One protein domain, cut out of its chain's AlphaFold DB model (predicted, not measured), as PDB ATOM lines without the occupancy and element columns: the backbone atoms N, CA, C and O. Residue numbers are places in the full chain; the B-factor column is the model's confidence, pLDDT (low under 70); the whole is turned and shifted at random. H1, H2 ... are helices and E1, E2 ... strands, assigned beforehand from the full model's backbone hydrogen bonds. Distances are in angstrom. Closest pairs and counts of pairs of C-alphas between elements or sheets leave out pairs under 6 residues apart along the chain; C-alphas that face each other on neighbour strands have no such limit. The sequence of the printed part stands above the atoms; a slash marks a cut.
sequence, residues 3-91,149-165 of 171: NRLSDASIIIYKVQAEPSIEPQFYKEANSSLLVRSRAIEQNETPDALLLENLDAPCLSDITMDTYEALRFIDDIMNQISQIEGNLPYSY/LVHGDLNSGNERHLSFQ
ATOM      1  N   ASN A   3      28.794  16.905 -50.689       64.94
ATOM      2  CA  ASN A   3      30.239  17.046 -50.836       64.94
ATOM      3  C   ASN A   3      30.746  16.027 -51.853       64.94
ATOM      4  O   ASN A   3      30.378  14.853 -51.796       64.94
ATOM      5  N   ARG A   4      31.605  16.471 -52.771       70.06
ATOM      6  CA  ARG A   4      32.259  15.592 -53.739       70.06
ATOM      7  C   ARG A   4      33.602  15.136 -53.181       70.06
ATOM      8  O   ARG A   4      34.435  15.976 -52.844       70.06
ATOM      9  N   LEU A   5      33.809  13.828 -53.088       67.62
ATOM     10  CA  LEU A   5      35.099  13.257 -52.708       67.62
ATOM     11  C   LEU A   5      36.076  13.228 -53.894       67.62
ATOM     12  O   LEU A   5      35.705  13.437 -55.051       67.62
ATOM     13  N   SER A   6      37.353  12.964 -53.603       74.81
ATOM     14  CA  SER A   6      38.432  12.875 -54.599       74.81
ATOM     15  C   SER A   6      38.246  11.748 -55.619       74.81
ATOM     16  O   SER A   6      38.822  11.816 -56.702       74.81
ATOM     17  N   ASP A   7      37.426  10.745 -55.306       73.88
ATOM     18  CA  ASP A   7      37.018   9.656 -56.203       73.88
ATOM     19  C   ASP A   7      35.748   9.980 -57.019       73.88
ATOM     20  O   ASP A   7      35.189   9.107 -57.675       73.88
ATOM     21  N   ALA A   8      35.307  11.244 -56.998       67.94
ATOM     22  CA  ALA A   8      34.086  11.757 -57.615       67.94
ATOM     23  C   ALA A   8      32.758  11.260 -57.016       67.94
ATOM     24  O   ALA A   8      31.715  11.689 -57.516       67.94
ATOM     25  N   SER A   9      32.771  10.459 -55.945       75.81
ATOM     26  CA  SER A   9      31.549  10.098 -55.221       75.81
ATOM     27  C   SER A   9      30.919  11.323 -54.546       75.81
ATOM     28  O   SER A   9      31.610  12.270 -54.151       75.81
ATOM     29  N   ILE A  10      29.588  11.325 -54.453       83.12
ATOM     30  CA  ILE A  10      28.822  12.351 -53.741       83.12
ATOM     31  C   ILE A  10      28.412  11.765 -52.394       83.12
ATOM     32  O   ILE A  10      27.865  10.667 -52.321       83.12
ATOM     33  N   ILE A  11      28.674  12.513 -51.329       88.19
ATOM     34  CA  ILE A  11      28.280  12.159 -49.968       88.19
ATOM     35  C   ILE A  11      27.382  13.256 -49.411       88.19
ATOM     36  O   ILE A  11      27.615  14.451 -49.624       88.19
ATOM     37  N   ILE A  12      26.363  12.845 -48.667       88.19
ATOM     38  CA  ILE A  12      25.529  13.724 -47.860       88.19
ATOM     39  C   ILE A  12      26.182  13.841 -46.484       88.19
ATOM     40  O   ILE A  12      26.363  12.849 -45.787       88.19
ATOM     41  N   TYR A  13      26.543  15.063 -46.095       89.62
ATOM     42  CA  TYR A  13      26.911  15.382 -44.716       89.62
ATOM     43  C   TYR A  13      25.697  15.972 -43.995       89.62
ATOM     44  O   TYR A  13      25.174  17.015 -44.426       89.62
ATOM     45  N   LYS A  14      25.262  15.296 -42.927       89.50
ATOM     46  CA  LYS A  14      24.105  15.648 -42.095       89.50
ATOM     47  C   LYS A  14      24.554  15.813 -40.645       89.50
ATOM     48  O   LYS A  14      24.984  14.851 -40.020       89.50
ATOM     49  N   VAL A  15      24.481  17.037 -40.128       90.69
ATOM     50  CA  VAL A  15      24.696  17.319 -38.698       90.69
ATOM     51  C   VAL A  15      23.417  16.971 -37.949       90.69
ATOM     52  O   VAL A  15      22.330  17.323 -38.406       90.69
ATOM     53  N   GLN A  16      23.547  16.286 -36.821       87.12
ATOM     54  CA  GLN A  16      22.432  15.750 -36.053       87.12
ATOM     55  C   GLN A  16      22.141  16.645 -34.861       87.12
ATOM     56  O   GLN A  16      22.905  16.673 -33.907       87.12
ATOM     57  N   ALA A  17      21.047  17.405 -34.915       82.69
ATOM     58  CA  ALA A  17      20.602  18.175 -33.761       82.69
ATOM     59  C   ALA A  17      20.020  17.237 -32.693       82.69
ATOM     60  O   ALA A  17      19.312  16.286 -33.019       82.69
ATOM     61  N   GLU A  18      20.298  17.514 -31.420       78.00
ATOM     62  CA  GLU A  18      19.696  16.753 -30.328       78.00
ATOM     63  C   GLU A  18      18.210  17.115 -30.136       78.00
ATOM     64  O   GLU A  18      17.846  18.290 -30.259       78.00
ATOM     65  N   PRO A  19      17.354  16.140 -29.774       79.94
ATOM     66  CA  PRO A  19      17.661  14.717 -29.605       79.94
ATOM     67  C   PRO A  19      17.716  13.968 -30.951       79.94
ATOM     68  O   PRO A  19      16.812  14.101 -31.772       79.94
ATOM     69  N   SER A  20      18.739  13.130 -31.155       84.38
ATOM     70  CA  SER A  20      18.829  12.224 -32.309       84.38
ATOM     71  C   SER A  20      19.420  10.876 -31.900       84.38
ATOM     72  O   SER A  20      20.373  10.823 -31.123       84.38
ATOM     73  N   ILE A  21      18.839   9.797 -32.430       88.12
ATOM     74  CA  ILE A  21      19.367   8.424 -32.327       88.12
ATOM     75  C   ILE A  21      19.980   7.940 -33.646       88.12
ATOM     76  O   ILE A  21      20.431   6.801 -33.751       88.12
ATOM     77  N   GLU A  22      19.926   8.772 -34.686       88.00
ATOM     78  CA  GLU A  22      20.244   8.385 -36.057       88.00
ATOM     79  C   GLU A  22      21.713   7.943 -36.208       88.00
ATOM     80  O   GLU A  22      21.950   6.898 -36.820       88.00
ATOM     81  N   PRO A  23      22.718   8.624 -35.605       89.44
ATOM     82  CA  PRO A  23      24.100   8.143 -35.624       89.44
ATOM     83  C   PRO A  23      24.274   6.756 -35.015       89.44
ATOM     84  O   PRO A  23      24.957   5.912 -35.596       89.44
ATOM     85  N   GLN A  24      23.657   6.511 -33.855       89.81
ATOM     86  CA  GLN A  24      23.737   5.221 -33.177       89.81
ATOM     87  C   GLN A  24      22.999   4.148 -33.981       89.81
ATOM     88  O   GLN A  24      23.503   3.037 -34.117       89.81
ATOM     89  N   PHE A  25      21.852   4.488 -34.576       90.94
ATOM     90  CA  PHE A  25      21.105   3.582 -35.441       90.94
ATOM     91  C   PHE A  25      21.963   3.112 -36.619       90.94
ATOM     92  O   PHE A  25      22.170   1.916 -36.776       90.94
ATOM     93  N   TYR A  26      22.548   4.030 -37.393       90.56
ATOM     94  CA  TYR A  26      23.393   3.674 -38.541       90.56
ATOM     95  C   TYR A  26      24.701   2.960 -38.167       90.56
ATOM     96  O   TYR A  26      25.301   2.318 -39.025       90.56
ATOM     97  N   LYS A  27      25.163   3.076 -36.916       91.06
ATOM     98  CA  LYS A  27      26.344   2.359 -36.411       91.06
ATOM     99  C   LYS A  27      26.040   0.894 -36.093       91.06
ATOM    100  O   LYS A  27      26.893   0.041 -36.318       91.06
ATOM    101  N   GLU A  28      24.851   0.625 -35.559       92.06
ATOM    102  CA  GLU A  28      24.449  -0.701 -35.073       92.06
ATOM    103  C   GLU A  28      23.626  -1.495 -36.097       92.06
ATOM    104  O   GLU A  28      23.611  -2.726 -36.052       92.06
ATOM    105  N   ALA A  29      22.927  -0.809 -37.004       92.25
ATOM    106  CA  ALA A  29      22.017  -1.435 -37.948       92.25
ATOM    107  C   ALA A  29      22.748  -2.144 -39.090       92.25
ATOM    108  O   ALA A  29      23.670  -1.610 -39.706       92.25
ATOM    109  N   ASN A  30      22.263  -3.336 -39.429       91.06
ATOM    110  CA  ASN A  30      22.712  -4.105 -40.576       91.06
ATOM    111  C   ASN A  30      21.512  -4.458 -41.457       91.06
ATOM    112  O   ASN A  30      20.602  -5.173 -41.039       91.06
ATOM    113  N   SER A  31      21.496  -3.927 -42.678       89.69
ATOM    114  CA  SER A  31      20.465  -4.218 -43.669       89.69
ATOM    115  C   SER A  31      20.922  -3.787 -45.055       89.69
ATOM    116  O   SER A  31      21.572  -2.753 -45.207       89.69
ATOM    117  N   SER A  32      20.516  -4.532 -46.085       86.44
ATOM    118  CA  SER A  32      20.677  -4.115 -47.486       86.44
ATOM    119  C   SER A  32      19.826  -2.899 -47.853       86.44
ATOM    120  O   SER A  32      20.017  -2.318 -48.915       86.44
ATOM    121  N   LEU A  33      18.875  -2.545 -46.991       86.00
ATOM    122  CA  LEU A  33      17.971  -1.419 -47.157       86.00
ATOM    123  C   LEU A  33      18.640  -0.064 -46.853       86.00
ATOM    124  O   LEU A  33      18.161   0.987 -47.283       86.00
ATOM    125  N   LEU A  34      19.735  -0.091 -46.090       87.31
ATOM    126  CA  LEU A  34      20.452   1.097 -45.649       87.31
ATOM    127  C   LEU A  34      21.554   1.457 -46.639       87.31
ATOM    128  O   LEU A  34      22.322   0.607 -47.093       87.31
ATOM    129  N   VAL A  35      21.666   2.751 -46.925       88.19
ATOM    130  CA  VAL A  35      22.817   3.293 -47.648       88.19
ATOM    131  C   VAL A  35      24.095   3.111 -46.845       88.19
ATOM    132  O   VAL A  35      24.073   3.045 -45.612       88.19
ATOM    133  N   ARG A  36      25.242   3.099 -47.532       89.25
ATOM    134  CA  ARG A  36      26.521   3.142 -46.825       89.25
ATOM    135  C   ARG A  36      26.593   4.417 -46.000       89.25
ATOM    136  O   ARG A  36      26.401   5.518 -46.516       89.25
ATOM    137  N   SER A  37      26.911   4.258 -44.726       91.00
ATOM    138  CA  SER A  37      26.947   5.355 -43.775       91.00
ATOM    139  C   SER A  37      28.225   5.327 -42.943       91.00
ATOM    140  O   SER A  37      28.927   4.317 -42.841       91.00
ATOM    141  N   ARG A  38      28.552   6.473 -42.345       92.06
ATOM    142  CA  ARG A  38      29.567   6.580 -41.300       92.06
ATOM    143  C   ARG A  38      29.169   7.665 -40.309       92.06
ATOM    144  O   ARG A  38      29.115   8.839 -40.680       92.06
ATOM    145  N   ALA A  39      28.955   7.272 -39.057       90.94
ATOM    146  CA  ALA A  39      28.828   8.209 -37.947       90.94
ATOM    147  C   ALA A  39      30.182   8.883 -37.661       90.94
ATOM    148  O   ALA A  39      31.235   8.239 -37.674       90.94
ATOM    149  N   ILE A  40      30.148  10.191 -37.436       90.94
ATOM    150  CA  ILE A  40      31.270  11.017 -37.002       90.94
ATOM    151  C   ILE A  40      30.905  11.549 -35.623       90.94
ATOM    152  O   ILE A  40      30.152  12.519 -35.510       90.94
ATOM    153  N   GLU A  41      31.461  10.895 -34.607       88.31
ATOM    154  CA  GLU A  41      31.355  11.320 -33.213       88.31
ATOM    155  C   GLU A  41      32.155  12.616 -33.016       88.31
ATOM    156  O   GLU A  41      33.308  12.725 -33.459       88.31
ATOM    157  N   GLN A  42      31.537  13.617 -32.393       83.38
ATOM    158  CA  GLN A  42      32.142  14.925 -32.149       83.38
ATOM    159  C   GLN A  42      32.047  15.292 -30.661       83.38
ATOM    160  O   GLN A  42      31.010  15.138 -30.032       83.38
ATOM    161  N   ASN A  43      33.146  15.781 -30.075       79.44
ATOM    162  CA  ASN A  43      33.210  16.021 -28.625       79.44
ATOM    163  C   ASN A  43      32.532  17.329 -28.178       79.44
ATOM    164  O   ASN A  43      32.027  17.405 -27.064       79.44
ATOM    165  N   GLU A  44      32.585  18.376 -29.005       84.75
ATOM    166  CA  GLU A  44      32.125  19.736 -28.652       84.75
ATOM    167  C   GLU A  44      30.983  20.232 -29.551       84.75
ATOM    168  O   GLU A  44      30.470  21.339 -29.380       84.75
ATOM    169  N   THR A  45      30.593  19.423 -30.529       83.12
ATOM    170  CA  THR A  45      29.582  19.735 -31.535       83.12
ATOM    171  C   THR A  45      28.682  18.526 -31.732       83.12
ATOM    172  O   THR A  45      29.101  17.412 -31.424       83.12
ATOM    173  N   PRO A  46      27.453  18.719 -32.237       86.50
ATOM    174  CA  PRO A  46      26.562  17.596 -32.459       86.50
ATOM    175  C   PRO A  46      27.163  16.604 -33.459       86.50
ATOM    176  O   PRO A  46      27.830  17.009 -34.423       86.50
ATOM    177  N   ASP A  47      26.909  15.317 -33.230       90.56
ATOM    178  CA  ASP A  47      27.356  14.240 -34.107       90.56
ATOM    179  C   ASP A  47      26.924  14.485 -35.556       90.56
ATOM    180  O   ASP A  47      25.964  15.201 -35.855       90.56
ATOM    181  N   ALA A  48      27.650  13.889 -36.495       90.94
ATOM    182  CA  ALA A  48      27.290  13.968 -37.902       90.94
ATOM    183  C   ALA A  48      27.239  12.589 -38.548       90.94
ATOM    184  O   ALA A  48      27.939  11.663 -38.151       90.94
ATOM    185  N   LEU A  49      26.440  12.479 -39.600       91.12
ATOM    186  CA  LEU A  49      26.387  11.325 -40.479       91.12
ATOM    187  C   LEU A  49      26.925  11.699 -41.855       91.12
ATOM    188  O   LEU A  49      26.549  12.715 -42.446       91.12
ATOM    189  N   LEU A  50      27.820  10.855 -42.358       91.81
ATOM    190  CA  LEU A  50      28.112  10.764 -43.779       91.81
ATOM    191  C   LEU A  50      27.255   9.652 -44.360       91.81
ATOM    192  O   LEU A  50      27.358   8.519 -43.904       91.81
ATOM    193  N   LEU A  51      26.452   9.975 -45.365       90.38
ATOM    194  CA  LEU A  51      25.601   9.025 -46.069       90.38
ATOM    195  C   LEU A  51      25.983   9.011 -47.546       90.38
ATOM    196  O   LEU A  51      26.221  10.062 -48.151       90.38
ATOM    197  N   GLU A  52      26.040   7.826 -48.135       90.00
ATOM    198  CA  GLU A  52      26.126   7.669 -49.581       90.00
ATOM    199  C   GLU A  52      24.956   8.394 -50.258       90.00
ATOM    200  O   GLU A  52      23.790   8.232 -49.889       90.00
ATOM    201  N   ASN A  53      25.271   9.226 -51.254       86.62
ATOM    202  CA  ASN A  53      24.243   9.848 -52.072       86.62
ATOM    203  C   ASN A  53      23.801   8.874 -53.159       86.62
ATOM    204  O   ASN A  53      24.593   8.502 -54.025       86.62
ATOM    205  N   LEU A  54      22.516   8.551 -53.166       83.75
ATOM    206  CA  LEU A  54      21.935   7.710 -54.196       83.75
ATOM    207  C   LEU A  54      21.419   8.529 -55.365       83.75
ATOM    208  O   LEU A  54      20.635   9.463 -55.197       83.75
ATOM    209  N   ASP A  55      21.841   8.123 -56.556       84.06
ATOM    210  CA  ASP A  55      21.318   8.628 -57.819       84.06
ATOM    211  C   ASP A  55      20.095   7.798 -58.239       84.06
ATOM    212  O   ASP A  55      20.144   6.968 -59.143       84.06
ATOM    213  N   ALA A  56      19.009   7.956 -57.483       82.62
ATOM    214  CA  ALA A  56      17.735   7.280 -57.706       82.62
ATOM    215  C   ALA A  56      16.577   8.279 -57.548       82.62
ATOM    216  O   ALA A  56      16.697   9.217 -56.755       82.62
ATOM    217  N   PRO A  57      15.450   8.119 -58.267       81.50
ATOM    218  CA  PRO A  57      14.289   8.989 -58.094       81.50
ATOM    219  C   PRO A  57      13.682   8.834 -56.692       81.50
ATOM    220  O   PRO A  57      13.760   7.757 -56.087       81.50
ATOM    221  N   CYS A  58      13.070   9.907 -56.185       81.00
ATOM    222  CA  CYS A  58      12.216   9.809 -55.004       81.00
ATOM    223  C   CYS A  58      10.950   9.027 -55.359       81.00
ATOM    224  O   CYS A  58      10.495   9.059 -56.505       81.00
ATOM    225  N   LEU A  59      10.349   8.348 -54.384       81.69
ATOM    226  CA  LEU A  59       9.119   7.586 -54.617       81.69
ATOM    227  C   LEU A  59       7.981   8.476 -55.144       81.69
ATOM    228  O   LEU A  59       7.199   8.034 -55.980       81.69
ATOM    229  N   SER A  60       7.930   9.743 -54.717       82.31
ATOM    230  CA  SER A  60       6.988  10.752 -55.225       82.31
ATOM    231  C   SER A  60       7.081  11.006 -56.730       82.31
ATOM    232  O   SER A  60       6.111  11.462 -57.332       82.31
ATOM    233  N   ASP A  61       8.240  10.734 -57.329       86.38
ATOM    234  CA  ASP A  61       8.521  11.023 -58.735       86.38
ATOM    235  C   ASP A  61       8.206   9.821 -59.637       86.38
ATOM    236  O   ASP A  61       8.309   9.904 -60.864       86.38
ATOM    237  N   ILE A  62       7.821   8.689 -59.041       87.31
ATOM    238  CA  ILE A  62       7.550   7.437 -59.739       87.31
ATOM    239  C   ILE A  62       6.043   7.261 -59.866       87.31
ATOM    240  O   ILE A  62       5.295   7.305 -58.892       87.31
ATOM    241  N   THR A  63       5.586   7.015 -61.090       90.00
ATOM    242  CA  THR A  63       4.204   6.594 -61.323       90.00
ATOM    243  C   THR A  63       4.120   5.083 -61.148       90.00
ATOM    244  O   THR A  63       4.801   4.355 -61.864       90.00
ATOM    245  N   MET A  64       3.286   4.630 -60.215       90.88
ATOM    246  CA  MET A  64       2.973   3.216 -59.994       90.88
ATOM    247  C   MET A  64       1.470   3.007 -60.118       90.88
ATOM    248  O   MET A  64       0.681   3.868 -59.714       90.88
ATOM    249  N   ASP A  65       1.062   1.857 -60.643       94.06
ATOM    250  CA  ASP A  65      -0.320   1.423 -60.486       94.06
ATOM    251  C   ASP A  65      -0.599   0.936 -59.047       94.06
ATOM    252  O   ASP A  65       0.298   0.780 -58.215       94.06
ATOM    253  N   THR A  66      -1.874   0.713 -58.718       93.06
ATOM    254  CA  THR A  66      -2.274   0.289 -57.366       93.06
ATOM    255  C   THR A  66      -1.644  -1.042 -56.954       93.06
ATOM    256  O   THR A  66      -1.313  -1.229 -55.786       93.06
ATOM    257  N   TYR A  67      -1.485  -1.982 -57.883       93.88
ATOM    258  CA  TYR A  67      -0.950  -3.303 -57.578       93.88
ATOM    259  C   TYR A  67       0.571  -3.263 -57.385       93.88
ATOM    260  O   TYR A  67       1.103  -3.913 -56.485       93.88
ATOM    261  N   GLU A  68       1.271  -2.457 -58.180       92.00
ATOM    262  CA  GLU A  68       2.678  -2.111 -57.989       92.00
ATOM    263  C   GLU A  68       2.921  -1.458 -56.633       92.00
ATOM    264  O   GLU A  68       3.788  -1.927 -55.898       92.00
ATOM    265  N   ALA A  69       2.112  -0.463 -56.265       89.25
ATOM    266  CA  ALA A  69       2.234   0.223 -54.984       89.25
ATOM    267  C   ALA A  69       2.033  -0.727 -53.792       89.25
ATOM    268  O   ALA A  69       2.807  -0.685 -52.840       89.25
ATOM    269  N   LEU A  70       1.032  -1.615 -53.848       91.19
ATOM    270  CA  LEU A  70       0.778  -2.579 -52.771       91.19
ATOM    271  C   LEU A  70       1.939  -3.563 -52.588       91.19
ATOM    272  O   LEU A  70       2.403  -3.746 -51.468       91.19
ATOM    273  N   ARG A  71       2.459  -4.136 -53.680       91.06
ATOM    274  CA  ARG A  71       3.636  -5.017 -53.602       91.06
ATOM    275  C   ARG A  71       4.864  -4.281 -53.083       91.06
ATOM    276  O   ARG A  71       5.595  -4.826 -52.271       91.06
ATOM    277  N   PHE A  72       5.072  -3.045 -53.530       87.69
ATOM    278  CA  PHE A  72       6.191  -2.227 -53.080       87.69
ATOM    279  C   PHE A  72       6.125  -1.951 -51.571       87.69
ATOM    280  O   PHE A  72       7.144  -2.041 -50.888       87.69
ATOM    281  N   ILE A  73       4.931  -1.672 -51.036       86.81
ATOM    282  CA  ILE A  73       4.713  -1.522 -49.592       86.81
ATOM    283  C   ILE A  73       5.041  -2.829 -48.865       86.81
ATOM    284  O   ILE A  73       5.799  -2.796 -47.899       86.81
ATOM    285  N   ASP A  74       4.527  -3.968 -49.334       89.00
ATOM    286  CA  ASP A  74       4.804  -5.271 -48.715       89.00
ATOM    287  C   ASP A  74       6.311  -5.588 -48.708       89.00
ATOM    288  O   ASP A  74       6.859  -6.001 -47.681       89.00
ATOM    289  N   ASP A  75       7.003  -5.323 -49.817       89.00
ATOM    290  CA  ASP A  75       8.445  -5.534 -49.955       89.00
ATOM    291  C   ASP A  75       9.254  -4.622 -49.025       89.00
ATOM    292  O   ASP A  75      10.231  -5.071 -48.419       89.00
ATOM    293  N   ILE A  76       8.862  -3.351 -48.883       85.88
ATOM    294  CA  ILE A  76       9.495  -2.421 -47.940       85.88
ATOM    295  C   ILE A  76       9.264  -2.870 -46.502       85.88
ATOM    296  O   ILE A  76      10.219  -2.954 -45.731       85.88
ATOM    297  N   MET A  77       8.024  -3.187 -46.131       85.62
ATOM    298  CA  MET A  77       7.695  -3.610 -44.770       85.62
ATOM    299  C   MET A  77       8.440  -4.892 -44.400       85.62
ATOM    300  O   MET A  77       8.956  -5.017 -43.286       85.62
ATOM    301  N   ASN A  78       8.568  -5.820 -45.351       87.31
ATOM    302  CA  ASN A  78       9.387  -7.005 -45.175       87.31
ATOM    303  C   ASN A  78      10.864  -6.634 -44.964       87.31
ATOM    304  O   ASN A  78      11.452  -7.083 -43.987       87.31
ATOM    305  N   GLN A  79      11.456  -5.775 -45.796       87.69
ATOM    306  CA  GLN A  79      12.857  -5.357 -45.646       87.69
ATOM    307  C   GLN A  79      13.138  -4.611 -44.332       87.69
ATOM    308  O   GLN A  79      14.150  -4.888 -43.693       87.69
ATOM    309  N   ILE A  80      12.230  -3.734 -43.881       86.94
ATOM    310  CA  ILE A  80      12.322  -3.072 -42.569       86.94
ATOM    311  C   ILE A  80      12.331  -4.118 -41.448       86.94
ATOM    312  O   ILE A  80      13.131  -4.029 -40.520       86.94
ATOM    313  N   SER A  81      11.486  -5.148 -41.548       86.44
ATOM    314  CA  SER A  81      11.428  -6.217 -40.541       86.44
ATOM    315  C   SER A  81      12.701  -7.067 -40.454       86.44
ATOM    316  O   SER A  81      12.891  -7.759 -39.458       86.44
ATOM    317  N   GLN A  82      13.549  -7.030 -41.490       90.50
ATOM    318  CA  GLN A  82      14.823  -7.748 -41.558       90.50
ATOM    319  C   GLN A  82      16.026  -6.865 -41.189       90.50
ATOM    320  O   GLN A  82      17.160  -7.292 -41.379       90.50
ATOM    321  N   ILE A  83      15.821  -5.636 -40.699       90.25
ATOM    322  CA  ILE A  83      16.932  -4.835 -40.177       90.25
ATOM    323  C   ILE A  83      17.427  -5.490 -38.884       90.25
ATOM    324  O   ILE A  83      16.689  -5.619 -37.908       90.25
ATOM    325  N   GLU A  84      18.690  -5.900 -38.889       91.12
ATOM    326  CA  GLU A  84      19.351  -6.556 -37.763       91.12
ATOM    327  C   GLU A  84      20.217  -5.564 -36.975       91.12
ATOM    328  O   GLU A  84      20.549  -4.483 -37.461       91.12
ATOM    329  N   GLY A  85      20.621  -5.952 -35.764       89.38
ATOM    330  CA  GLY A  85      21.509  -5.168 -34.903       89.38
ATOM    331  C   GLY A  85      20.929  -4.919 -33.513       89.38
ATOM    332  O   GLY A  85      19.790  -5.284 -33.215       89.38
ATOM    333  N   ASN A  86      21.718  -4.286 -32.645       90.06
ATOM    334  CA  ASN A  86      21.236  -3.806 -31.350       90.06
ATOM    335  C   ASN A  86      20.690  -2.382 -31.507       90.06
ATOM    336  O   ASN A  86      21.343  -1.401 -31.155       90.06
ATOM    337  N   LEU A  87      19.515  -2.287 -32.127       89.19
ATOM    338  CA  LEU A  87      18.990  -1.023 -32.627       89.19
ATOM    339  C   LEU A  87      18.519  -0.109 -31.483       89.19
ATOM    340  O   LEU A  87      17.678  -0.526 -30.678       89.19
ATOM    341  N   PRO A  88      19.002   1.145 -31.415       88.25
ATOM    342  CA  PRO A  88      18.429   2.140 -30.522       88.25
ATOM    343  C   PRO A  88      17.033   2.549 -31.011       88.25
ATOM    344  O   PRO A  88      16.733   2.511 -32.206       88.25
ATOM    345  N   TYR A  89      16.186   2.983 -30.084       83.06
ATOM    346  CA  TYR A  89      14.850   3.504 -30.368       83.06
ATOM    347  C   TYR A  89      14.594   4.760 -29.537       83.06
ATOM    348  O   TYR A  89      15.023   4.848 -28.385       83.06
ATOM    349  N   SER A  90      13.892   5.731 -30.122       81.19
ATOM    350  CA  SER A  90      13.558   6.995 -29.452       81.19
ATOM    351  C   SER A  90      12.431   6.806 -28.445       81.19
ATOM    352  O   SER A  90      12.427   7.416 -27.379       81.19
ATOM    353  N   TYR A  91      11.487   5.925 -28.777       82.19
ATOM    354  CA  TYR A  91      10.343   5.599 -27.940       82.19
ATOM    355  C   TYR A  91      10.143   4.098 -27.893       82.19
ATOM    356  O   TYR A  91      10.336   3.395 -28.885       82.19
ATOM    357  N   LEU A 149      10.295  -2.693 -35.327       81.31
ATOM    358  CA  LEU A 149      10.857  -1.388 -35.644       81.31
ATOM    359  C   LEU A 149       9.937  -0.622 -36.607       81.31
ATOM    360  O   LEU A 149       9.521  -1.164 -37.632       81.31
ATOM    361  N   VAL A 150       9.693   0.652 -36.309       79.75
ATOM    362  CA  VAL A 150       9.018   1.599 -37.202       79.75
ATOM    363  C   VAL A 150       9.954   2.765 -37.520       79.75
ATOM    364  O   VAL A 150      10.702   3.228 -36.665       79.75
ATOM    365  N   HIS A 151       9.893   3.248 -38.760       75.00
ATOM    366  CA  HIS A 151      10.758   4.292 -39.320       75.00
ATOM    367  C   HIS A 151      10.490   5.722 -38.791       75.00
ATOM    368  O   HIS A 151      11.287   6.628 -39.014       75.00
ATOM    369  N   GLY A 152       9.379   5.955 -38.086       76.69
ATOM    370  CA  GLY A 152       9.006   7.258 -37.511       76.69
ATOM    371  C   GLY A 152       8.532   8.303 -38.534       76.69
ATOM    372  O   GLY A 152       7.538   8.974 -38.282       76.69
ATOM    373  N   ASP A 153       9.176   8.381 -39.702       78.31
ATOM    374  CA  ASP A 153       8.870   9.342 -40.775       78.31
ATOM    375  C   ASP A 153       8.877   8.689 -42.173       78.31
ATOM    376  O   ASP A 153       9.515   9.156 -43.117       78.31
ATOM    377  N   LEU A 154       8.237   7.518 -42.298       80.25
ATOM    378  CA  LEU A 154       8.120   6.804 -43.580       80.25
ATOM    379  C   LEU A 154       7.145   7.551 -44.499       80.25
ATOM    380  O   LEU A 154       5.930   7.477 -44.305       80.25
ATOM    381  N   ASN A 155       7.664   8.255 -45.505       79.12
ATOM    382  CA  ASN A 155       6.851   8.987 -46.476       79.12
ATOM    383  C   ASN A 155       7.516   9.045 -47.866       79.12
ATOM    384  O   ASN A 155       8.722   8.876 -48.009       79.12
ATOM    385  N   SER A 156       6.735   9.327 -48.915       72.19
ATOM    386  CA  SER A 156       7.209   9.287 -50.311       72.19
ATOM    387  C   SER A 156       8.297  10.310 -50.668       72.19
ATOM    388  O   SER A 156       8.888  10.200 -51.741       72.19
ATOM    389  N   GLY A 157       8.514  11.324 -49.826       64.44
ATOM    390  CA  GLY A 157       9.563  12.331 -49.996       64.44
ATOM    391  C   GLY A 157      10.909  11.924 -49.391       64.44
ATOM    392  O   GLY A 157      11.940  12.398 -49.867       64.44
ATOM    393  N   ASN A 158      10.898  11.029 -48.401       60.12
ATOM    394  CA  ASN A 158      12.099  10.540 -47.716       60.12
ATOM    395  C   ASN A 158      12.661   9.256 -48.345       60.12
ATOM    396  O   ASN A 158      13.827   8.923 -48.133       60.12
ATOM    397  N   GLU A 159      11.861   8.567 -49.166       60.53
ATOM    398  CA  GLU A 159      12.263   7.308 -49.791       60.53
ATOM    399  C   GLU A 159      12.782   7.463 -51.217       60.53
ATOM    400  O   GLU A 159      12.110   7.992 -52.110       60.53
ATOM    401  N   ARG A 160      13.975   6.908 -51.448       60.72
ATOM    402  CA  ARG A 160      14.520   6.658 -52.786       60.72
ATOM    403  C   ARG A 160      14.108   5.253 -53.207       60.72
ATOM    404  O   ARG A 160      14.066   4.341 -52.383       60.72
ATOM    405  N   HIS A 161      13.825   5.057 -54.493       44.75
ATOM    406  CA  HIS A 161      13.514   3.730 -55.026       44.75
ATOM    407  C   HIS A 161      14.641   2.744 -54.658       44.75
ATOM    408  O   HIS A 161      15.712   2.818 -55.253       44.75
ATOM    409  N   LEU A 162      14.372   1.840 -53.698       46.94
ATOM    410  CA  LEU A 162      15.236   0.756 -53.181       46.94
ATOM    411  C   LEU A 162      16.100   1.043 -51.932       46.94
ATOM    412  O   LEU A 162      16.952   0.215 -51.609       46.94
ATOM    413  N   SER A 163      15.904   2.147 -51.203       53.38
ATOM    414  CA  SER A 163      16.774   2.462 -50.049       53.38
ATOM    415  C   SER A 163      16.286   3.616 -49.173       53.38
ATOM    416  O   SER A 163      15.782   4.617 -49.690       53.38
ATOM    417  N   PHE A 164      16.613   3.534 -47.888       55.75
ATOM    418  CA  PHE A 164      16.243   4.518 -46.880       55.75
ATOM    419  C   PHE A 164      17.380   5.492 -46.567       55.75
ATOM    420  O   PHE A 164      18.520   5.076 -46.320       55.75
ATOM    421  N   GLN A 165      17.064   6.790 -46.552       51.34
ATOM    422  CA  GLN A 165      18.015   7.848 -46.192       51.34
ATOM    423  C   GLN A 165      17.858   8.356 -44.749       51.34
ATOM    424  O   GLN A 165      18.832   8.907 -44.248       51.34
TER     425      GLN A 165
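What this domain is: This is residues 3 to 91 and 149 to 165 of the 171 residues of an uncharacterized protein of Paenibacillus sp. yr247 (UniProt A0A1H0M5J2). Little here is regular: the small sheet E1 E3 E2, with short helix H1 over one face, makes one end, long helix H2 makes the other, and loops lie between. The 106 printed residues, 38 in named elements, hold E1, H1, E2, E3, H2 in that order; the class is mixed, the sheet antiparallel. It is only just compact, close to loose: radius of gyration of the C-alphas 15.1 A, spans 49 by 36 by 21 A.

Where its parts are: Find C-alpha 10 at (28.822, 12.351, -53.741), where E1, residues 10 to 15, begins its 16.4 A. Next come H1, residues 22 to 28, 10.1 A; E2, residues 37 to 40, 9.8 A; and E3, residues 48 to 52, 13.3 A. H2, residues 66 to 81, runs 22.7 A to C-alpha 81 at (11.428, -6.217, -40.541).

How they stand to each other: Look at inner strand E3: N 12 and O 51 of E1 and E3 are 2.8 A apart, N 40 and O 48 of hairpin E2 and E3 2.7 A, both within hydrogen-bond range. E1, H1, E2 form a split strand-helix-strand unit, two same-way strands with E3 between, crossover right-handed. H1 is on the sheet, height 8.1 A, over E2 and across the strands, 67 degrees to E2 on the local plane; their closest C-alphas, Pro 23 and Ala 39, are 5.3 A apart. H2 is not on the sheet. In H1 and H2 every O i to N i+4 pair is within hydrogen-bond range.

The domain as a whole: The farthest C-alphas, Glu 44 and Tyr 67, are 49.6 A apart. Residues 92 to 148 are cut out, a 10.4 A gap between C-alphas 91 and 149. The link E3 to H2 is long. Find pLDDT under 70 at residues 3, 5, 8 and 157 to 165.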